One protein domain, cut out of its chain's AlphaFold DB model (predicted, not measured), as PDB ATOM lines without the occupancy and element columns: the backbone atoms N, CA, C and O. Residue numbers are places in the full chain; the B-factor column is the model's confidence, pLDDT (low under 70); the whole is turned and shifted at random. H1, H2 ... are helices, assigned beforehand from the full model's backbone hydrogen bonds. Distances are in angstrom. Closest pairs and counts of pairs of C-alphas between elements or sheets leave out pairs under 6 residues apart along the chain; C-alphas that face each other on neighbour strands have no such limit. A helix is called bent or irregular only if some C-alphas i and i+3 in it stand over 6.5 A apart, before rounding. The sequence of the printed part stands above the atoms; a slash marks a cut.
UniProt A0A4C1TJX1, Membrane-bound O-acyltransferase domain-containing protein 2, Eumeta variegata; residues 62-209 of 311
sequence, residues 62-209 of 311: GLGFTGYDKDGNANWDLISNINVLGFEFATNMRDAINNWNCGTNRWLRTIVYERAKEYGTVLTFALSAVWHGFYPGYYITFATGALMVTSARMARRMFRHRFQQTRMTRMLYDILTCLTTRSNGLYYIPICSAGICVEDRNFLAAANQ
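Overview. This is residues 62 to 209 of the 311 residues of the protein "Membrane-bound O-acyltransferase domain-containing protein 2" of Eumeta variegata (UniProt A0A4C1TJX1). Two long helices, H5 and H6, lie side by side as a hairpin, and the small helix H2 packs across both of them; H4 folds back along the first part of H5, and H3 packs on H4. H1 packs on H2, residues 62 to 83 before it form a long stretch with no named element, and the last residues of H6, 204 to 209, stick out. The printed part has 148 residues, with six named helices, H1 to H6 in chain order, and no named strand; the class is all helix. It is loose, with a radius of gyration of the C-alphas of 18.8 A and spans of 63 by 44 by 32 A.

Arrangement. The longest helix, H6, residues 167 to 209, touches H5, residues 136 to 163, at a shallow tilt of 6 degrees, opposite ways, and the two form a helical hairpin. Their closest C-alphas are those of Gly 137 and Ile 196, 5.3 A apart. H5 has a kink of 37 degrees near residue 157 and is irregular, with C-alphas 158 and 161 7.1 A apart. H2, residues 93 to 99, touches residues 148 to 153 of H5 alone, about perpendicular at 74 degrees; the closest C-alphas, of Arg 94 and Val 149, are 5.6 A apart. H2 only just touches H6, with 3 pairs of C-alphas within 8 A, the closest those of Met 93 and Thr 181 at 5.8 A. H1, residues 84 to 88, touches H2, with the C-alphas of Phe 87 and Ala 96 closest at 4.8 A. H4, residues 120 to 132, forms a helical hairpin with H5 at a shallow tilt of 34 degrees, only just short of steep; the closest C-alphas, of Ala 129 and Tyr 139, are 5.3 A apart. H3, residues 102 to 113, touches H4 at a steep tilt of 59 degrees, opposite ways, closest at Tyr 113 and Gly 120, whose C-alphas are 4.4 A apart. H3 is apart from H5 and H6, for instance. Every O i to N i+4 pair is within hydrogen-bond range in H1, H2, H3 and H4; in H5 21 of 24 are, and in H6 38 of 39.

Along the chain. H6 measures 62.9 A, from C-alpha 167 at (7.826, 44.010, 43.398) to C-alpha 209 at (-18.748, 7.584, -0.529). H5 measures 39.7 A, H4 18.3 A, H3 14.5 A, H2 9.9 A and H1 6.0 A. H1 begins at C-alpha 84, (1.810, 20.450, 34.616).

Size, cuts and confidence. The C-alphas of Thr 166 and Gln 209, the two farthest apart, are 64.3 A apart. The printed part has no cut, and no link between helices is long. Mean pLDDT of the printed part is 72.2; residues under 70 include 62 to 69, 72 to 82 and 190 to 209.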
ATOM      1  N   GLY A  62      13.152   0.996  29.770       44.28
ATOM      2  CA  GLY A  62      14.441   1.204  30.448       44.28
ATOM      3  C   GLY A  62      14.928   2.659  30.470       44.28
ATOM      4  O   GLY A  62      15.844   2.987  31.219       44.28
ATOM      5  N   LEU A  63      14.317   3.541  29.675       50.31
ATOM      6  CA  LEU A  63      14.710   4.943  29.538       50.31
ATOM      7  C   LEU A  63      13.931   5.883  30.454       50.31
ATOM      8  O   LEU A  63      14.242   7.055  30.436       50.31
ATOM      9  N   GLY A  64      12.939   5.446  31.234       47.25
ATOM     10  CA  GLY A  64      12.206   6.333  32.154       47.25
ATOM     11  C   GLY A  64      13.001   6.771  33.383       47.25
ATOM     12  O   GLY A  64      12.673   7.785  33.987       47.25
ATOM     13  N   PHE A  65      14.055   6.038  33.737       47.34
ATOM     14  CA  PHE A  65      14.822   6.246  34.958       47.34
ATOM     15  C   PHE A  65      15.893   7.333  34.783       47.34
ATOM     16  O   PHE A  65      16.826   7.184  33.994       47.34
ATOM     17  N   THR A  66      15.775   8.423  35.539       56.25
ATOM     18  CA  THR A  66      16.727   9.551  35.539       56.25
ATOM     19  C   THR A  66      17.866   9.347  36.539       56.25
ATOM     20  O   THR A  66      18.940   9.927  36.380       56.25
ATOM     21  N   GLY A  67      17.646   8.519  37.562       59.75
ATOM     22  CA  GLY A  67      18.570   8.303  38.674       59.75
ATOM     23  C   GLY A  67      17.848   8.281  40.019       59.75
ATOM     24  O   GLY A  67      16.620   8.322  40.079       59.75
ATOM     25  N   TYR A  68      18.616   8.233  41.105       64.25
ATOM     26  CA  TYR A  68      18.095   8.422  42.458       64.25
ATOM     27  C   TYR A  68      18.302   9.874  42.889       64.25
ATOM     28  O   TYR A  68      19.371  10.443  42.657       64.25
ATOM     29  N   ASP A  69      17.285  10.478  43.500       66.88
ATOM     30  CA  ASP A  69      17.426  11.787  44.136       66.88
ATOM     31  C   ASP A  69      18.342  11.692  45.372       66.88
ATOM     32  O   ASP A  69      18.694  10.604  45.836       66.88
ATOM     33  N   LYS A  70      18.712  12.840  45.938       74.38
ATOM     34  CA  LYS A  70      19.551  12.985  47.140       74.38
ATOM     35  C   LYS A  70      18.999  12.216  48.346       74.38
ATOM     36  O   LYS A  70      19.765  11.814  49.213       74.38
ATOM     37  N   ASP A  71      17.689  11.980  48.344       72.19
ATOM     38  CA  ASP A  71      16.944  11.256  49.374       72.19
ATOM     39  C   ASP A  71      16.787   9.751  49.069       72.19
ATOM     40  O   ASP A  71      16.067   9.044  49.768       72.19
ATOM     41  N   GLY A  72      17.433   9.239  48.013       67.12
ATOM     42  CA  GLY A  72      17.405   7.820  47.634       67.12
ATOM     43  C   GLY A  72      16.143   7.372  46.888       67.12
ATOM     44  O   GLY A  72      15.988   6.186  46.602       67.12
ATOM     45  N   ASN A  73      15.249   8.298  46.537       57.22
ATOM     46  CA  ASN A  73      14.029   7.997  45.787       57.22
ATOM     47  C   ASN A  73      14.315   7.863  44.288       57.22
ATOM     48  O   ASN A  73      15.023   8.688  43.710       57.22
ATOM     49  N   ALA A  74      13.751   6.834  43.651       52.50
ATOM     50  CA  ALA A  74      13.877   6.623  42.211       52.50
ATOM     51  C   ALA A  74      13.121   7.718  41.438       52.50
ATOM     52  O   ALA A  74      11.906   7.852  41.577       52.50
ATOM     53  N   ASN A  75      13.839   8.486  40.618       54.09
ATOM     54  CA  ASN A  75      13.274   9.508  39.746       54.09
ATOM     55  C   ASN A  75      12.996   8.904  38.357       54.09
ATOM     56  O   ASN A  75      13.901   8.369  37.707       54.09
ATOM     57  N   TRP A  76      11.744   9.022  37.905       58.56
ATOM     58  CA  TRP A  76      11.238   8.457  36.649       58.56
ATOM     59  C   TRP A  76      10.863   9.527  35.597       58.56
ATOM     60  O   TRP A  76      10.000   9.316  34.744       58.56
ATOM     61  N   ASP A  77      11.497  10.700  35.658       56.47
ATOM     62  CA  ASP A  77      11.117  11.875  34.864       56.47
ATOM     63  C   ASP A  77      11.546  11.832  33.383       56.47
ATOM     64  O   ASP A  77      11.143  12.707  32.614       56.47
ATOM     65  N   LEU A  78      12.322  10.846  32.912       51.66
ATOM     66  CA  LEU A  78      12.842  10.866  31.529       51.66
ATOM     67  C   LEU A  78      11.759  10.711  30.435       51.66
ATOM     68  O   LEU A  78      11.995  11.074  29.271       51.66
ATOM     69  N   ILE A  79      10.594  10.150  30.789       49.78
ATOM     70  CA  ILE A  79       9.409  10.027  29.914       49.78
ATOM     71  C   ILE A  79       8.386  11.139  30.214       49.78
ATOM     72  O   ILE A  79       7.409  11.297  29.480       49.78
ATOM     73  N   SER A  80       8.620  11.974  31.234       56.09
ATOM     74  CA  SER A  80       7.715  13.068  31.584       56.09
ATOM     75  C   SER A  80       7.688  14.118  30.476       56.09
ATOM     76  O   SER A  80       8.616  14.904  30.272       56.09
ATOM     77  N   ASN A  81       6.607  14.092  29.701       65.06
ATOM     78  CA  ASN A  81       6.455  14.927  28.521       65.06
ATOM     79  C   ASN A  81       5.744  16.251  28.831       65.06
ATOM     80  O   ASN A  81       5.780  17.162  28.015       65.06
ATOM     81  N   ILE A  82       5.098  16.385  29.990       68.56
ATOM     82  CA  ILE A  82       4.351  17.589  30.366       68.56
ATOM     83  C   ILE A  82       4.747  17.989  31.784       68.56
ATOM     84  O   ILE A  82       4.569  17.225  32.728       68.56
ATOM     85  N   ASN A  83       5.236  19.217  31.946       74.31
ATOM     86  CA  ASN A  83       5.360  19.837  33.259       74.31
ATOM     87  C   ASN A  83       4.057  20.577  33.572       74.31
ATOM     88  O   ASN A  83       3.873  21.707  33.124       74.31
ATOM     89  N   VAL A  84       3.164  19.940  34.335       72.12
ATOM     90  CA  VAL A  84       1.810  20.450  34.616       72.12
ATOM     91  C   VAL A  84       1.855  21.837  35.259       72.12
ATOM     92  O   VAL A  84       1.267  22.774  34.730       72.12
ATOM     93  N   LEU A  85       2.630  22.012  36.332       71.50
ATOM     94  CA  LEU A  85       2.723  23.300  37.029       71.50
ATOM     95  C   LEU A  85       3.374  24.373  36.147       71.50
ATOM     96  O   LEU A  85       2.902  25.506  36.080       71.50
ATOM     97  N   GLY A  86       4.445  24.023  35.432       73.12
ATOM     98  CA  GLY A  86       5.102  24.946  34.506       73.12
ATOM     99  C   GLY A  86       4.206  25.350  33.333       73.12
ATOM    100  O   GLY A  86       4.312  26.470  32.830       73.12
ATOM    101  N   PHE A  87       3.329  24.451  32.892       77.88
ATOM    102  CA  PHE A  87       2.359  24.698  31.836       77.88
ATOM    103  C   PHE A  87       1.205  25.580  32.323       77.88
ATOM    104  O   PHE A  87       0.865  26.561  31.662       77.88
ATOM    105  N   GLU A  88       0.642  25.281  33.493       73.38
ATOM    106  CA  GLU A  88      -0.494  26.014  34.060       73.38
ATOM    107  C   GLU A  88      -0.135  27.445  34.471       73.38
ATOM    108  O   GLU A  88      -0.906  28.369  34.207       73.38
ATOM    109  N   PHE A  89       1.055  27.652  35.045       79.31
ATOM    110  CA  PHE A  89       1.533  28.970  35.484       79.31
ATOM    111  C   PHE A  89       2.399  29.695  34.439       79.31
ATOM    112  O   PHE A  89       3.124  30.644  34.754       79.31
ATOM    113  N   ALA A  90       2.353  29.268  33.175       82.44
ATOM    114  CA  ALA A  90       3.127  29.893  32.115       82.44
ATOM    115  C   ALA A  90       2.675  31.343  31.852       82.44
ATOM    116  O   ALA A  90       1.556  31.618  31.427       82.44
ATOM    117  N   THR A  91       3.597  32.298  32.007       83.31
ATOM    118  CA  THR A  91       3.334  33.733  31.759       83.31
ATOM    119  C   THR A  91       3.389  34.125  30.279       83.31
ATOM    120  O   THR A  91       3.235  35.295  29.925       83.31
ATOM    121  N   ASN A  92       3.729  33.197  29.386       82.75
ATOM    122  CA  ASN A  92       3.701  33.426  27.945       82.75
ATOM    123  C   ASN A  92       3.521  32.127  27.174       82.75
ATOM    124  O   ASN A  92       3.920  31.059  27.628       82.75
ATOM    125  N   MET A  93       3.012  32.267  25.951       80.81
ATOM    126  CA  MET A  93       2.749  31.143  25.058       80.81
ATOM    127  C   MET A  93       4.002  30.316  24.736       80.81
ATOM    128  O   MET A  93       3.915  29.105  24.590       80.81
ATOM    129  N   ARG A  94       5.188  30.934  24.666       82.62
ATOM    130  CA  ARG A  94       6.431  30.184  24.437       82.62
ATOM    131  C   ARG A  94       6.759  29.274  25.623       82.62
ATOM    132  O   ARG A  94       7.138  28.134  25.404       82.62
ATOM    133  N   ASP A  95       6.623  29.768  26.847       83.00
ATOM    134  CA  ASP A  95       6.878  28.985  28.058       83.00
ATOM    135  C   ASP A  95       5.818  27.896  28.237       83.00
ATOM    136  O   ASP A  95       6.169  26.773  28.582       83.00
ATOM    137  N   ALA A  96       4.556  28.182  27.899       81.94
ATOM    138  CA  ALA A  96       3.502  27.171  27.863       81.94
ATOM    139  C   ALA A  96       3.867  26.040  26.886       81.94
ATOM    140  O   ALA A  96       3.898  24.878  27.273       81.94
ATOM    141  N   ILE A  97       4.248  26.378  25.650       80.50
ATOM    142  CA  ILE A  97       4.665  25.391  24.645       80.50
ATOM    143  C   ILE A  97       5.935  24.648  25.066       80.50
ATOM    144  O   ILE A  97       6.045  23.473  24.771       80.50
ATOM    145  N   ASN A  98       6.883  25.272  25.768       79.25
ATOM    146  CA  ASN A  98       8.089  24.574  26.231       79.25
ATOM    147  C   ASN A  98       7.808  23.560  27.354       79.25
ATOM    148  O   ASN A  98       8.571  22.607  27.493       79.25
ATOM    149  N   ASN A  99       6.771  23.799  28.163       77.25
ATOM    150  CA  ASN A  99       6.366  22.941  29.284       77.25
ATOM    151  C   ASN A  99       5.311  21.899  28.887       77.25
ATOM    152  O   ASN A  99       5.110  20.916  29.601       77.25
ATOM    153  N   TRP A 100       4.644  22.105  27.753       70.56
ATOM    154  CA  TRP A 100       3.796  21.122  27.102       70.56
ATOM    155  C   TRP A 100       4.624  20.338  26.100       70.56
ATOM    156  O   TRP A 100       5.225  20.920  25.204       70.56
ATOM    157  N   ASN A 101       4.624  19.016  26.184       72.31
ATOM    158  CA  ASN A 101       5.286  18.191  25.184       72.31
ATOM    159  C   ASN A 101       6.810  18.457  25.082       72.31
ATOM    160  O   ASN A 101       7.383  18.696  24.012       72.31
ATOM    161  N   CYS A 102       7.467  18.485  26.243       68.62
ATOM    162  CA  CYS A 102       8.876  18.812  26.447       68.62
ATOM    163  C   CYS A 102       9.817  17.976  25.563       68.62
ATOM    164  O   CYS A 102      10.809  18.501  25.043       68.62
ATOM    165  N   GLY A 103       9.498  16.690  25.368       65.31
ATOM    166  CA  GLY A 103      10.263  15.771  24.525       65.31
ATOM    167  C   GLY A 103      10.276  16.223  23.066       65.31
ATOM    168  O   GLY A 103      11.349  16.411  22.486       65.31
ATOM    169  N   THR A 104       9.096  16.516  22.514       68.75
ATOM    170  CA  THR A 104       8.941  17.057  21.153       68.75
ATOM    171  C   THR A 104       9.690  18.355  20.977       68.75
ATOM    172  O   THR A 104      10.432  18.517  20.015       68.75
ATOM    173  N   ASN A 105       9.522  19.288  21.915       73.88
ATOM    174  CA  ASN A 105      10.165  20.591  21.827       73.88
ATOM    175  C   ASN A 105      11.689  20.458  21.814       73.88
ATOM    176  O   ASN A 105      12.362  21.126  21.028       73.88
ATOM    177  N   ARG A 106      12.250  19.565  22.641       68.81
ATOM    178  CA  ARG A 106      13.688  19.268  22.638       68.81
ATOM    179  C   ARG A 106      14.133  18.658  21.311       68.81
ATOM    180  O   ARG A 106      15.171  19.058  20.775       68.81
ATOM    181  N   TRP A 107      13.361  17.715  20.782       68.94
ATOM    182  CA  TRP A 107      13.647  17.046  19.516       68.94
ATOM    183  C   TRP A 107      13.597  18.018  18.330       68.94
ATOM    184  O   TRP A 107      14.607  18.200  17.648       68.94
ATOM    185  N   LEU A 108      12.484  18.731  18.148       68.19
ATOM    186  CA  LEU A 108      12.307  19.757  17.118       68.19
ATOM    187  C   LEU A 108      13.395  20.830  17.193       68.19
ATOM    188  O   LEU A 108      13.925  21.272  16.167       68.19
ATOM    189  N   ARG A 109      13.778  21.216  18.415       67.62
ATOM    190  CA  ARG A 109      14.859  22.173  18.626       67.62
ATOM    191  C   ARG A 109      16.200  21.658  18.094       67.62
ATOM    192  O   ARG A 109      16.910  22.400  17.424       67.62
ATOM    193  N   THR A 110      16.516  20.394  18.360       62.28
ATOM    194  CA  THR A 110      17.785  19.757  17.966       62.28
ATOM    195  C   THR A 110      17.852  19.469  16.462       62.28
ATOM    196  O   THR A 110      18.923  19.542  15.852       62.28
ATOM    197  N   ILE A 111      16.718  19.118  15.850       62.84
ATOM    198  CA  ILE A 111      16.653  18.747  14.432       62.84
ATOM    199  C   ILE A 111      16.552  19.971  13.525       62.84
ATOM    200  O   ILE A 111      17.224  20.005  12.497       62.84
ATOM    201  N   VAL A 112      15.753  20.976  13.889       66.38
ATOM    202  CA  VAL A 112      15.485  22.123  13.009       66.38
ATOM    203  C   VAL A 112      15.970  23.423  13.610       66.38
ATOM    204  O   VAL A 112      16.791  24.093  12.992       66.38
ATOM    205  N   TYR A 113      15.493  23.787  14.801       72.38
ATOM    206  CA  TYR A 113      15.696  25.140  15.330       72.38
ATOM    207  C   TYR A 113      17.175  25.532  15.446       72.38
ATOM    208  O   TYR A 113      17.539  26.644  15.080       72.38
ATOM    209  N   GLU A 114      18.025  24.634  15.949       72.56
ATOM    210  CA  GLU A 114      19.460  24.897  16.134       72.56
ATOM    211  C   GLU A 114      20.276  24.704  14.850       72.56
ATOM    212  O   GLU A 114      21.373  25.248  14.731       72.56
ATOM    213  N   ARG A 115      19.747  23.959  13.872       69.19
ATOM    214  CA  ARG A 115      20.417  23.707  12.586       69.19
ATOM    215  C   ARG A 115      20.103  24.784  11.547       69.19
ATOM    216  O   ARG A 115      20.940  25.080  10.695       69.19
ATOM    217  N   ALA A 116      18.920  25.388  11.626       70.12
ATOM    218  CA  ALA A 116      18.492  26.476  10.764       70.12
ATOM    219  C   ALA A 116      18.985  27.825  11.310       70.12
ATOM    220  O   ALA A 116      18.448  28.358  12.281       70.12
ATOM    221  N   LYS A 117      20.007  28.399  10.660       60.94
ATOM    222  CA  LYS A 117      20.570  29.711  11.035       60.94
ATOM    223  C   LYS A 117      19.583  30.865  10.823       60.94
ATOM    224  O   LYS A 117      19.601  31.830  11.581       60.94
ATOM    225  N   GLU A 118      18.702  30.739   9.834       65.00
ATOM    226  CA  GLU A 118      17.665  31.715   9.493       65.00
ATOM    227  C   GLU A 118      16.290  31.026   9.513       65.00
ATOM    228  O   GLU A 118      16.167  29.853   9.168       65.00
ATOM    229  N   TYR A 119      15.251  31.730   9.978       71.75
ATOM    230  CA  TYR A 119      13.861  31.237  10.072       71.75
ATOM    231  C   TYR A 119      13.601  30.025  10.991       71.75
ATOM    232  O   TYR A 119      12.537  29.408  10.902       71.75
ATOM    233  N   GLY A 120      14.490  29.726  11.947       73.19
ATOM    234  CA  GLY A 120      14.383  28.542  12.814       73.19
ATOM    235  C   GLY A 120      13.024  28.348  13.503       73.19
ATOM    236  O   GLY A 120      12.540  27.224  13.582       73.19
ATOM    237  N   THR A 121      12.349  29.418  13.949       76.88
ATOM    238  CA  THR A 121      10.994  29.310  14.528       76.88
ATOM    239  C   THR A 121       9.962  28.850  13.496       76.88
ATOM    240  O   THR A 121       9.215  27.923  13.776       76.88
ATOM    241  N   VAL A 122       9.928  29.458  12.309       78.56
ATOM    242  CA  VAL A 122       8.934  29.129  11.272       78.56
ATOM    243  C   VAL A 122       9.130  27.700  10.781       78.56
ATOM    244  O   VAL A 122       8.170  26.942  10.731       78.56
ATOM    245  N   LEU A 123      10.377  27.303  10.519       72.06
ATOM    246  CA  LEU A 123      10.703  25.941  10.095       72.06
ATOM    247  C   LEU A 123      10.377  24.901  11.172       72.06
ATOM    248  O   LEU A 123       9.953  23.798  10.847       72.06
ATOM    249  N   THR A 124      10.527  25.254  12.451       78.38
ATOM    250  CA  THR A 124      10.144  24.370  13.561       78.38
ATOM    251  C   THR A 124       8.634  24.132  13.589       78.38
ATOM    252  O   THR A 124       8.200  22.989  13.696       78.38
ATOM    253  N   PHE A 125       7.829  25.190  13.448       82.00
ATOM    254  CA  PHE A 125       6.369  25.069  13.383       82.00
ATOM    255  C   PHE A 125       5.898  24.379  12.095       82.00
ATOM    256  O   PHE A 125       4.953  23.600  12.146       82.00
ATOM    257  N   ALA A 126       6.576  24.597  10.966       73.38
ATOM    258  CA  ALA A 126       6.286  23.909   9.710       73.38
ATOM    259  C   ALA A 126       6.587  22.407   9.801       73.38
ATOM    260  O   ALA A 126       5.745  21.598   9.427       73.38
ATOM    261  N   LEU A 127       7.745  22.022  10.360       72.25
ATOM    262  CA  LEU A 127       8.046  20.613  10.614       72.25
ATOM    263  C   LEU A 127       7.034  20.005  11.589       72.25
ATOM    264  O   LEU A 127       6.602  18.879  11.374       72.25
ATOM    265  N   SER A 128       6.629  20.746  12.624       78.06
ATOM    266  CA  SER A 128       5.578  20.301  13.541       78.06
ATOM    267  C   SER A 128       4.265  20.047  12.795       78.06
ATOM    268  O   SER A 128       3.656  19.007  13.006       78.06
ATOM    269  N   ALA A 129       3.856  20.935  11.884       72.62
ATOM    270  CA  ALA A 129       2.648  20.753  11.079       72.62
ATOM    271  C   ALA A 129       2.705  19.489  10.220       72.62
ATOM    272  O   ALA A 129       1.804  18.663  10.304       72.62
ATOM    273  N   VAL A 130       3.796  19.311   9.469       69.56
ATOM    274  CA  VAL A 130       4.021  18.119   8.634       69.56
ATOM    275  C   VAL A 130       4.021  16.850   9.484       69.56
ATOM    276  O   VAL A 130       3.464  15.836   9.081       69.56
ATOM    277  N   TRP A 131       4.620  16.911  10.674       72.00
ATOM    278  CA  TRP A 131       4.688  15.783  11.596       72.00
ATOM    279  C   TRP A 131       3.311  15.379  12.156       72.00
ATOM    280  O   TRP A 131       3.086  14.201  12.411       72.00
ATOM    281  N   HIS A 132       2.373  16.322  12.291       68.88
ATOM    282  CA  HIS A 132       0.989  16.030  12.676       68.88
ATOM    283  C   HIS A 132       0.103  15.553  11.511       68.88
ATOM    284  O   HIS A 132      -0.932  14.936  11.755       68.88
ATOM    285  N   GLY A 133       0.500  15.802  10.259       64.25
ATOM    286  CA  GLY A 133      -0.155  15.269   9.066       64.25
ATOM    287  C   GLY A 133      -0.249  16.265   7.907       64.25
ATOM    288  O   GLY A 133       0.237  17.393   7.961       64.25
ATOM    289  N   PHE A 134      -0.912  15.847   6.828       70.75
ATOM    290  CA  PHE A 134      -1.077  16.657   5.613       70.75
ATOM    291  C   PHE A 134      -2.415  17.406   5.540       70.75
ATOM    292  O   PHE A 134      -2.704  18.058   4.538       70.75
ATOM    293  N   TYR A 135      -3.213  17.358   6.607       66.38
ATOM    294  CA  TYR A 135      -4.484  18.073   6.666       66.38
ATOM    295  C   TYR A 135      -4.267  19.591   6.790       66.38
ATOM    296  O   TYR A 135      -3.480  20.021   7.643       66.38
ATOM    297  N   PRO A 136      -4.948  20.418   5.972       68.31
ATOM    298  CA  PRO A 136      -4.781  21.873   5.974       68.31
ATOM    299  C   PRO A 136      -4.991  22.520   7.351       68.31
ATOM    300  O   PRO A 136      -4.284  23.475   7.694       68.31
ATOM    301  N   GLY A 137      -5.893  21.974   8.173       71.00
ATOM    302  CA  GLY A 137      -6.162  22.431   9.534       71.00
ATOM    303  C   GLY A 137      -4.928  22.435  10.439       71.00
ATOM    304  O   GLY A 137      -4.759  23.364  11.238       71.00
ATOM    305  N   TYR A 138      -4.002  21.482  10.268       71.88
ATOM    306  CA  TYR A 138      -2.732  21.484  11.000       71.88
ATOM    307  C   TYR A 138      -1.858  22.676  10.603       71.88
ATOM    308  O   TYR A 138      -1.357  23.391  11.467       71.88
ATOM    309  N   TYR A 139      -1.716  22.968   9.312       77.88
ATOM    310  CA  TYR A 139      -0.875  24.074   8.844       77.88
ATOM    311  C   TYR A 139      -1.388  25.431   9.329       77.88
ATOM    312  O   TYR A 139      -0.595  26.253   9.788       77.88
ATOM    313  N   ILE A 140      -2.707  25.651   9.298       80.19
ATOM    314  CA  ILE A 140      -3.329  26.882   9.812       80.19
ATOM    315  C   ILE A 140      -3.094  27.011  11.320       80.19
ATOM    316  O   ILE A 140      -2.707  28.080  11.803       80.19
ATOM    317  N   THR A 141      -3.270  25.911  12.052       80.00
ATOM    318  CA  THR A 141      -3.005  25.823  13.490       80.00
ATOM    319  C   THR A 141      -1.559  26.213  13.795       80.00
ATOM    320  O   THR A 141      -1.311  27.222  14.454       80.00
ATOM    321  N   PHE A 142      -0.579  25.493  13.248       83.94
ATOM    322  CA  PHE A 142       0.835  25.740  13.532       83.94
ATOM    323  C   PHE A 142       1.328  27.100  13.017       83.94
ATOM    324  O   PHE A 142       2.160  27.724  13.678       83.94
ATOM    325  N   ALA A 143       0.793  27.616  11.907       82.44
ATOM    326  CA  ALA A 143       1.083  28.976  11.449       82.44
ATOM    327  C   ALA A 143       0.574  30.031  12.447       82.44
ATOM    328  O   ALA A 143       1.312  30.949  12.819       82.44
ATOM    329  N   THR A 144      -0.654  29.866  12.946       83.56
ATOM    330  CA  THR A 144      -1.237  30.743  13.972       83.56
ATOM    331  C   THR A 144      -0.432  30.671  15.272       83.56
ATOM    332  O   THR A 144      -0.104  31.705  15.860       83.56
ATOM    333  N   GLY A 145      -0.011  29.470  15.679       84.88
ATOM    334  CA  GLY A 145       0.893  29.260  16.811       84.88
ATOM    335  C   GLY A 145       2.243  29.967  16.642       84.88
ATOM    336  O   GLY A 145       2.704  30.653  17.561       84.88
ATOM    337  N   ALA A 146       2.857  29.882  15.458       85.75
ATOM    338  CA  ALA A 146       4.124  30.550  15.151       85.75
ATOM    339  C   ALA A 146       4.013  32.081  15.245       85.75
ATOM    340  O   ALA A 146       4.906  32.745  15.796       85.75
ATOM    341  N   LEU A 147       2.910  32.644  14.743       85.12
ATOM    342  CA  LEU A 147       2.607  34.071  14.846       85.12
ATOM    343  C   LEU A 147       2.398  34.486  16.301       85.12
ATOM    344  O   LEU A 147       3.009  35.459  16.742       85.12
ATOM    345  N   MET A 148       1.624  33.719  17.070       83.06
ATOM    346  CA  MET A 148       1.342  33.994  18.479       83.06
ATOM    347  C   MET A 148       2.603  33.933  19.354       83.06
ATOM    348  O   MET A 148       2.825  34.796  20.203       83.06
ATOM    349  N   VAL A 149       3.494  32.965  19.126       85.94
ATOM    350  CA  VAL A 149       4.793  32.904  19.818       85.94
ATOM    351  C   VAL A 149       5.686  34.079  19.426       85.94
ATOM    352  O   VAL A 149       6.422  34.621  20.254       85.94
ATOM    353  N   THR A 150       5.653  34.498  18.165       83.25
ATOM    354  CA  THR A 150       6.468  35.620  17.685       83.25
ATOM    355  C   THR A 150       5.965  36.957  18.220       83.25
ATOM    356  O   THR A 150       6.771  37.736  18.737       83.25
ATOM    357  N   SER A 151       4.652  37.184  18.211       83.06
ATOM    358  CA  SER A 151       4.026  38.373  18.788       83.06
ATOM    359  C   SER A 151       4.232  38.431  20.303       83.06
ATOM    360  O   SER A 151       4.687  39.456  20.810       83.06
ATOM    361  N   ALA A 152       4.044  37.319  21.025       81.94
ATOM    362  CA  ALA A 152       4.278  37.249  22.469       81.94
ATOM    363  C   ALA A 152       5.741  37.545  22.842       81.94
ATOM    364  O   ALA A 152       6.007  38.253  23.820       81.94
ATOM    365  N   ARG A 153       6.713  37.059  22.053       83.00
ATOM    366  CA  ARG A 153       8.138  37.395  22.238       83.00
ATOM    367  C   ARG A 153       8.396  38.886  22.044       83.00
ATOM    368  O   ARG A 153       9.126  39.476  22.840       83.00
ATOM    369  N   MET A 154       7.823  39.489  21.004       81.44
ATOM    370  CA  MET A 154       8.006  40.911  20.712       81.44
ATOM    371  C   MET A 154       7.363  41.793  21.787       81.44
ATOM    372  O   MET A 154       8.033  42.664  22.343       81.44
ATOM    373  N   ALA A 155       6.124  41.490  22.179       80.88
ATOM    374  CA  ALA A 155       5.424  42.169  23.267       80.88
ATOM    375  C   ALA A 155       6.208  42.080  24.585       80.88
ATOM    376  O   ALA A 155       6.418  43.086  25.263       80.88
ATOM    377  N   ARG A 156       6.738  40.899  24.930       81.88
ATOM    378  CA  ARG A 156       7.570  40.728  26.130       81.88
ATOM    379  C   ARG A 156       8.838  41.583  26.084       81.88
ATOM    380  O   ARG A 156       9.184  42.176  27.098       81.88
ATOM    381  N   ARG A 157       9.513  41.687  24.937       81.88
ATOM    382  CA  ARG A 157      10.703  42.547  24.788       81.88
ATOM    383  C   ARG A 157      10.371  44.028  24.993       81.88
ATOM    384  O   ARG A 157      11.117  44.727  25.671       81.88
ATOM    385  N   MET A 158       9.241  44.489  24.458       82.88
ATOM    386  CA  MET A 158       8.842  45.897  24.528       82.88
ATOM    387  C   MET A 158       8.279  46.302  25.890       82.88
ATOM    388  O   MET A 158       8.626  47.361  26.402       82.88
ATOM    389  N   PHE A 159       7.416  45.481  26.487       79.56
ATOM    390  CA  PHE A 159       6.655  45.880  27.671       79.56
ATOM    391  C   PHE A 159       7.300  45.440  28.982       79.56
ATOM    392  O   PHE A 159       7.209  46.177  29.960       79.56
ATOM    393  N   ARG A 160       7.993  44.289  29.028       80.81
ATOM    394  CA  ARG A 160       8.465  43.715  30.301       80.81
ATOM    395  C   ARG A 160       9.341  44.683  31.085       80.81
ATOM    396  O   ARG A 160       9.115  44.833  32.275       80.81
ATOM    397  N   HIS A 161      10.295  45.361  30.446       79.94
ATOM    398  CA  HIS A 161      11.221  46.252  31.157       79.94
ATOM    399  C   HIS A 161      10.503  47.386  31.914       79.94
ATOM    400  O   HIS A 161      10.963  47.788  32.979       79.94
ATOM    401  N   ARG A 162       9.350  47.856  31.414       79.06
ATOM    402  CA  ARG A 162       8.576  48.948  32.027       79.06
ATOM    403  C   ARG A 162       7.900  48.540  33.337       79.06
ATOM    404  O   ARG A 162       7.719  49.379  34.208       79.06
ATOM    405  N   PHE A 163       7.574  47.259  33.502       77.44
ATOM    406  CA  PHE A 163       6.832  46.738  34.658       77.44
ATOM    407  C   PHE A 163       7.717  46.023  35.694       77.44
ATOM    408  O   PHE A 163       7.213  45.340  36.577       77.44
ATOM    409  N   GLN A 164       9.046  46.147  35.593       81.06
ATOM    410  CA  GLN A 164       9.994  45.450  36.479       81.06
ATOM    411  C   GLN A 164      10.523  46.316  37.630       81.06
ATOM    412  O   GLN A 164      11.333  45.827  38.421       81.06
ATOM    413  N   GLN A 165      10.067  47.571  37.733       80.06
ATOM    414  CA  GLN A 165      10.597  48.560  38.676       80.06
ATOM    415  C   GLN A 165      10.240  48.269  40.140       80.06
ATOM    416  O   GLN A 165      11.068  48.494  41.017       80.06
ATOM    417  N   THR A 166       9.046  47.740  40.427       87.12
ATOM    418  CA  THR A 166       8.623  47.420  41.803       87.12
ATOM    419  C   THR A 166       8.173  45.968  41.932       87.12
ATOM    420  O   THR A 166       7.728  45.345  40.966       87.12
ATOM    421  N   ARG A 167       8.258  45.397  43.144       81.62
ATOM    422  CA  ARG A 167       7.826  44.010  43.398       81.62
ATOM    423  C   ARG A 167       6.344  43.806  43.061       81.62
ATOM    424  O   ARG A 167       5.998  42.782  42.484       81.62
ATOM    425  N   MET A 168       5.485  44.783  43.368       81.94
ATOM    426  CA  MET A 168       4.054  44.711  43.048       81.94
ATOM    427  C   MET A 168       3.773  44.808  41.548       81.94
ATOM    428  O   MET A 168       3.004  44.004  41.037       81.94
ATOM    429  N   THR A 169       4.418  45.729  40.824       81.12
ATOM    430  CA  THR A 169       4.228  45.846  39.363       81.12
ATOM    431  C   THR A 169       4.697  44.595  38.625       81.12
ATOM    432  O   THR A 169       4.031  44.161  37.687       81.12
ATOM    433  N   ARG A 170       5.762  43.945  39.113       83.81
ATOM    434  CA  ARG A 170       6.218  42.641  38.619       83.81
ATOM    435  C   ARG A 170       5.181  41.541  38.841       83.81
ATOM    436  O   ARG A 170       4.825  40.859  37.888       83.81
ATOM    437  N   MET A 171       4.667  41.399  40.065       84.62
ATOM    438  CA  MET A 171       3.656  40.378  40.378       84.62
ATOM    439  C   MET A 171       2.361  40.589  39.583       84.62
ATOM    440  O   MET A 171       1.824  39.635  39.033       84.62
ATOM    441  N   LEU A 172       1.891  41.834  39.456       85.19
ATOM    442  CA  LEU A 172       0.711  42.163  38.649       85.19
ATOM    443  C   LEU A 172       0.928  41.847  37.166       85.19
ATOM    444  O   LEU A 172       0.046  41.282  36.524       85.19
ATOM    445  N   TYR A 173       2.107  42.173  36.629       84.94
ATOM    446  CA  TYR A 173       2.477  41.826  35.260       84.94
ATOM    447  C   TYR A 173       2.494  40.308  35.045       84.94
ATOM    448  O   TYR A 173       1.941  39.829  34.055       84.94
ATOM    449  N   ASP A 174       3.080  39.543  35.969       84.88
ATOM    450  CA  ASP A 174       3.162  38.084  35.870       84.88
ATOM    451  C   ASP A 174       1.768  37.432  35.961       84.88
ATOM    452  O   ASP A 174       1.448  36.574  35.139       84.88
ATOM    453  N   ILE A 175       0.889  37.904  36.857       86.12
ATOM    454  CA  ILE A 175      -0.506  37.433  36.954       86.12
ATOM    455  C   ILE A 175      -1.284  37.764  35.676       86.12
ATOM    456  O   ILE A 175      -1.905  36.883  35.083       86.12
ATOM    457  N   LEU A 176      -1.228  39.015  35.207       85.25
ATOM    458  CA  LEU A 176      -1.954  39.446  34.010       85.25
ATOM    459  C   LEU A 176      -1.487  38.688  32.763       85.25
ATOM    460  O   LEU A 176      -2.302  38.274  31.938       85.25
ATOM    461  N   THR A 177      -0.179  38.471  32.619       84.56
ATOM    462  CA  THR A 177       0.375  37.732  31.478       84.56
ATOM    463  C   THR A 177       0.113  36.229  31.567       84.56
ATOM    464  O   THR A 177      -0.117  35.607  30.529       84.56
ATOM    465  N   CYS A 178       0.051  35.653  32.772       86.62
ATOM    466  CA  CYS A 178      -0.418  34.284  32.998       86.62
ATOM    467  C   CYS A 178      -1.885  34.120  32.577       86.62
ATOM    468  O   CYS A 178      -2.196  33.260  31.755       86.62
ATOM    469  N   LEU A 179      -2.778  34.998  33.049       85.69
ATOM    470  CA  LEU A 179      -4.199  34.982  32.679       85.69
ATOM    471  C   LEU A 179      -4.398  35.142  31.167       85.69
ATOM    472  O   LEU A 179      -5.148  34.384  30.558       85.69
ATOM    473  N   THR A 180      -3.672  36.077  30.551       83.88
ATOM    474  CA  THR A 180      -3.704  36.293  29.095       83.88
ATOM    475  C   THR A 180      -3.200  35.073  28.320       83.88
ATOM    476  O   THR A 180      -3.716  34.730  27.261       83.88
ATOM    477  N   THR A 181      -2.170  34.393  28.825       84.00
ATOM    478  CA  THR A 181      -1.654  33.171  28.194       84.00
ATOM    479  C   THR A 181      -2.660  32.034  28.315       84.00
ATOM    480  O   THR A 181      -2.872  31.297  27.351       84.00
ATOM    481  N   ARG A 182      -3.336  31.928  29.464       84.00
ATOM    482  CA  ARG A 182      -4.355  30.909  29.705       84.00
ATOM    483  C   ARG A 182      -5.595  31.118  28.846       84.00
ATOM    484  O   ARG A 182      -6.068  30.148  28.260       84.00
ATOM    485  N   SER A 183      -6.083  32.354  28.728       83.12
ATOM    486  CA  SER A 183      -7.212  32.670  27.850       83.12
ATOM    487  C   SER A 183      -6.876  32.341  26.397       83.12
ATOM    488  O   SER A 183      -7.619  31.604  25.757       83.12
ATOM    489  N   ASN A 184      -5.712  32.772  25.899       80.00
ATOM    490  CA  ASN A 184      -5.261  32.435  24.549       80.00
ATOM    491  C   ASN A 184      -5.173  30.921  24.325       80.00
ATOM    492  O   ASN A 184      -5.631  30.445  23.294       80.00
ATOM    493  N   GLY A 185      -4.638  30.155  25.281       76.44
ATOM    494  CA  GLY A 185      -4.607  28.691  25.196       76.44
ATOM    495  C   GLY A 185      -6.006  28.065  25.147       76.44
ATOM    496  O   GLY A 185      -6.244  27.170  24.339       76.44
ATOM    497  N   LEU A 186      -6.940  28.573  25.957       76.56
ATOM    498  CA  LEU A 186      -8.321  28.092  26.009       76.56
ATOM    499  C   LEU A 186      -9.102  28.377  24.721       76.56
ATOM    500  O   LEU A 186      -9.962  27.584  24.371       76.56
ATOM    501  N   TYR A 187      -8.813  29.468  24.011       78.19
ATOM    502  CA  TYR A 187      -9.423  29.738  22.703       78.19
ATOM    503  C   TYR A 187      -8.712  29.000  21.570       78.19
ATOM    504  O   TYR A 187      -9.356  28.475  20.667       78.19
ATOM    505  N   TYR A 188      -7.384  28.941  21.616       77.38
ATOM    506  CA  TYR A 188      -6.576  28.359  20.556       77.38
ATOM    507  C   TYR A 188      -6.812  26.852  20.419       77.38
ATOM    508  O   TYR A 188      -7.083  26.390  19.315       77.38
ATOM    509  N   ILE A 189      -6.781  26.087  21.518       71.56
ATOM    510  CA  ILE A 189      -6.886  24.619  21.470       71.56
ATOM    511  C   ILE A 189      -8.221  24.150  20.851       71.56
ATOM    512  O   ILE A 189      -8.170  23.385  19.890       71.56
ATOM    513  N   PRO A 190      -9.405  24.637  21.281       68.81
ATOM    514  CA  PRO A 190     -10.679  24.223  20.693       68.81
ATOM    515  C   PRO A 190     -10.851  24.637  19.234       68.81
ATOM    516  O   PRO A 190     -11.462  23.896  18.475       68.81
ATOM    517  N   ILE A 191     -10.319  25.793  18.819       67.31
ATOM    518  CA  ILE A 191     -10.367  26.226  17.412       67.31
ATOM    519  C   ILE A 191      -9.554  25.266  16.537       67.31
ATOM    520  O   ILE A 191     -10.009  24.876  15.462       67.31
ATOM    521  N   CYS A 192      -8.385  24.844  17.020       65.25
ATOM    522  CA  CYS A 192      -7.553  23.861  16.334       65.25
ATOM    523  C   CYS A 192      -8.267  22.505  16.252       65.25
ATOM    524  O   CYS A 192      -8.393  21.945  15.166       65.25
ATOM    525  N   SER A 193      -8.810  22.019  17.376       63.22
ATOM    526  CA  SER A 193      -9.559  20.758  17.427       63.22
ATOM    527  C   SER A 193     -10.806  20.784  16.545       63.22
ATOM    528  O   SER A 193     -11.067  19.824  15.833       63.22
ATOM    529  N   ALA A 194     -11.559  21.886  16.526       62.84
ATOM    530  CA  ALA A 194     -12.742  22.022  15.681       62.84
ATOM    531  C   ALA A 194     -12.388  22.014  14.187       62.84
ATOM    532  O   ALA A 194     -13.086  21.367  13.408       62.84
ATOM    533  N   GLY A 195     -11.303  22.693  13.791       61.03
ATOM    534  CA  GLY A 195     -10.815  22.682  12.410       61.03
ATOM    535  C   GLY A 195     -10.429  21.277  11.944       61.03
ATOM    536  O   GLY A 195     -10.893  20.831  10.897       61.03
ATOM    537  N   ILE A 196      -9.664  20.556  12.768       61.59
ATOM    538  CA  ILE A 196      -9.222  19.184  12.479       61.59
ATOM    539  C   ILE A 196     -10.423  18.222  12.438       61.59
ATOM    540  O   ILE A 196     -10.602  17.500  11.461       61.59
ATOM    541  N   CYS A 197     -11.329  18.276  13.422       59.91
ATOM    542  CA  CYS A 197     -12.507  17.399  13.459       59.91
ATOM    543  C   CYS A 197     -13.478  17.616  12.284       59.91
ATOM    544  O   CYS A 197     -14.183  16.687  11.882       59.91
ATOM    545  N   VAL A 198     -13.579  18.836  11.745       61.12
ATOM    546  CA  VAL A 198     -14.395  19.105  10.549       61.12
ATOM    547  C   VAL A 198     -13.775  18.449   9.314       61.12
ATOM    548  O   VAL A 198     -14.501  17.842   8.527       61.12
ATOM    549  N   GLU A 199     -12.454  18.526   9.165       59.03
ATOM    550  CA  GLU A 199     -11.732  17.885   8.063       59.03
ATOM    551  C   GLU A 199     -11.805  16.356   8.147       59.03
ATOM    552  O   GLU A 199     -12.120  15.717   7.142       59.03
ATOM    553  N   ASP A 200     -11.655  15.776   9.342       60.00
ATOM    554  CA  ASP A 200     -11.778  14.329   9.555       60.00
ATOM    555  C   ASP A 200     -13.172  13.810   9.186       60.00
ATOM    556  O   ASP A 200     -13.304  12.790   8.506       60.00
ATOM    557  N   ARG A 201     -14.237  14.533   9.563       60.94
ATOM    558  CA  ARG A 201     -15.607  14.168   9.166       60.94
ATOM    559  C   ARG A 201     -15.810  14.233   7.656       60.94
ATOM    560  O   ARG A 201     -16.479  13.361   7.104       60.94
ATOM    561  N   ASN A 202     -15.233  15.229   6.989       59.59
ATOM    562  CA  ASN A 202     -15.316  15.353   5.534       59.59
ATOM    563  C   ASN A 202     -14.545  14.231   4.828       59.59
ATOM    564  O   ASN A 202     -15.037  13.675   3.847       59.59
ATOM    565  N   PHE A 203     -13.374  13.856   5.346       55.53
ATOM    566  CA  PHE A 203     -12.593  12.739   4.824       55.53
ATOM    567  C   PHE A 203     -13.311  11.403   5.030       55.53
ATOM    568  O   PHE A 203     -13.443  10.632   4.085       55.53
ATOM    569  N   LEU A 204     -13.857  11.156   6.223       54.78
ATOM    570  CA  LEU A 204     -14.682   9.980   6.511       54.78
ATOM    571  C   LEU A 204     -15.913   9.913   5.600       54.78
ATOM    572  O   LEU A 204     -16.242   8.844   5.089       54.78
ATOM    573  N   ALA A 205     -16.572  11.044   5.339       59.12
ATOM    574  CA  ALA A 205     -17.688  11.109   4.398       59.12
ATOM    575  C   ALA A 205     -17.248  10.777   2.959       59.12
ATOM    576  O   ALA A 205     -17.904   9.977   2.288       59.12
ATOM    577  N   ALA A 206     -16.115  11.320   2.504       52.66
ATOM    578  CA  ALA A 206     -15.551  11.040   1.184       52.66
ATOM    579  C   ALA A 206     -15.088   9.578   1.041       52.66
ATOM    580  O   ALA A 206     -15.356   8.941   0.021       52.66
ATOM    581  N   ALA A 207     -14.456   9.015   2.073       49.88
ATOM    582  CA  ALA A 207     -14.027   7.622   2.123       49.88
ATOM    583  C   ALA A 207     -15.227   6.663   2.123       49.88
ATOM    584  O   ALA A 207     -15.237   5.688   1.373       49.88
ATOM    585  N   ASN A 208     -16.283   6.977   2.882       53.72
ATOM    586  CA  ASN A 208     -17.534   6.219   2.861       53.72
ATOM    587  C   ASN A 208     -18.216   6.288   1.488       53.72
ATOM    588  O   ASN A 208     -18.706   5.276   0.992       53.72
ATOM    589  N   GLN A 209     -18.206   7.445   0.824       55.16
ATOM    590  CA  GLN A 209     -18.748   7.584  -0.529       55.16
ATOM    591  C   GLN A 209     -17.922   6.804  -1.567       55.16
ATOM    592  O   GLN A 209     -18.488   6.137  -2.434       55.16
TER     593      GLN A 209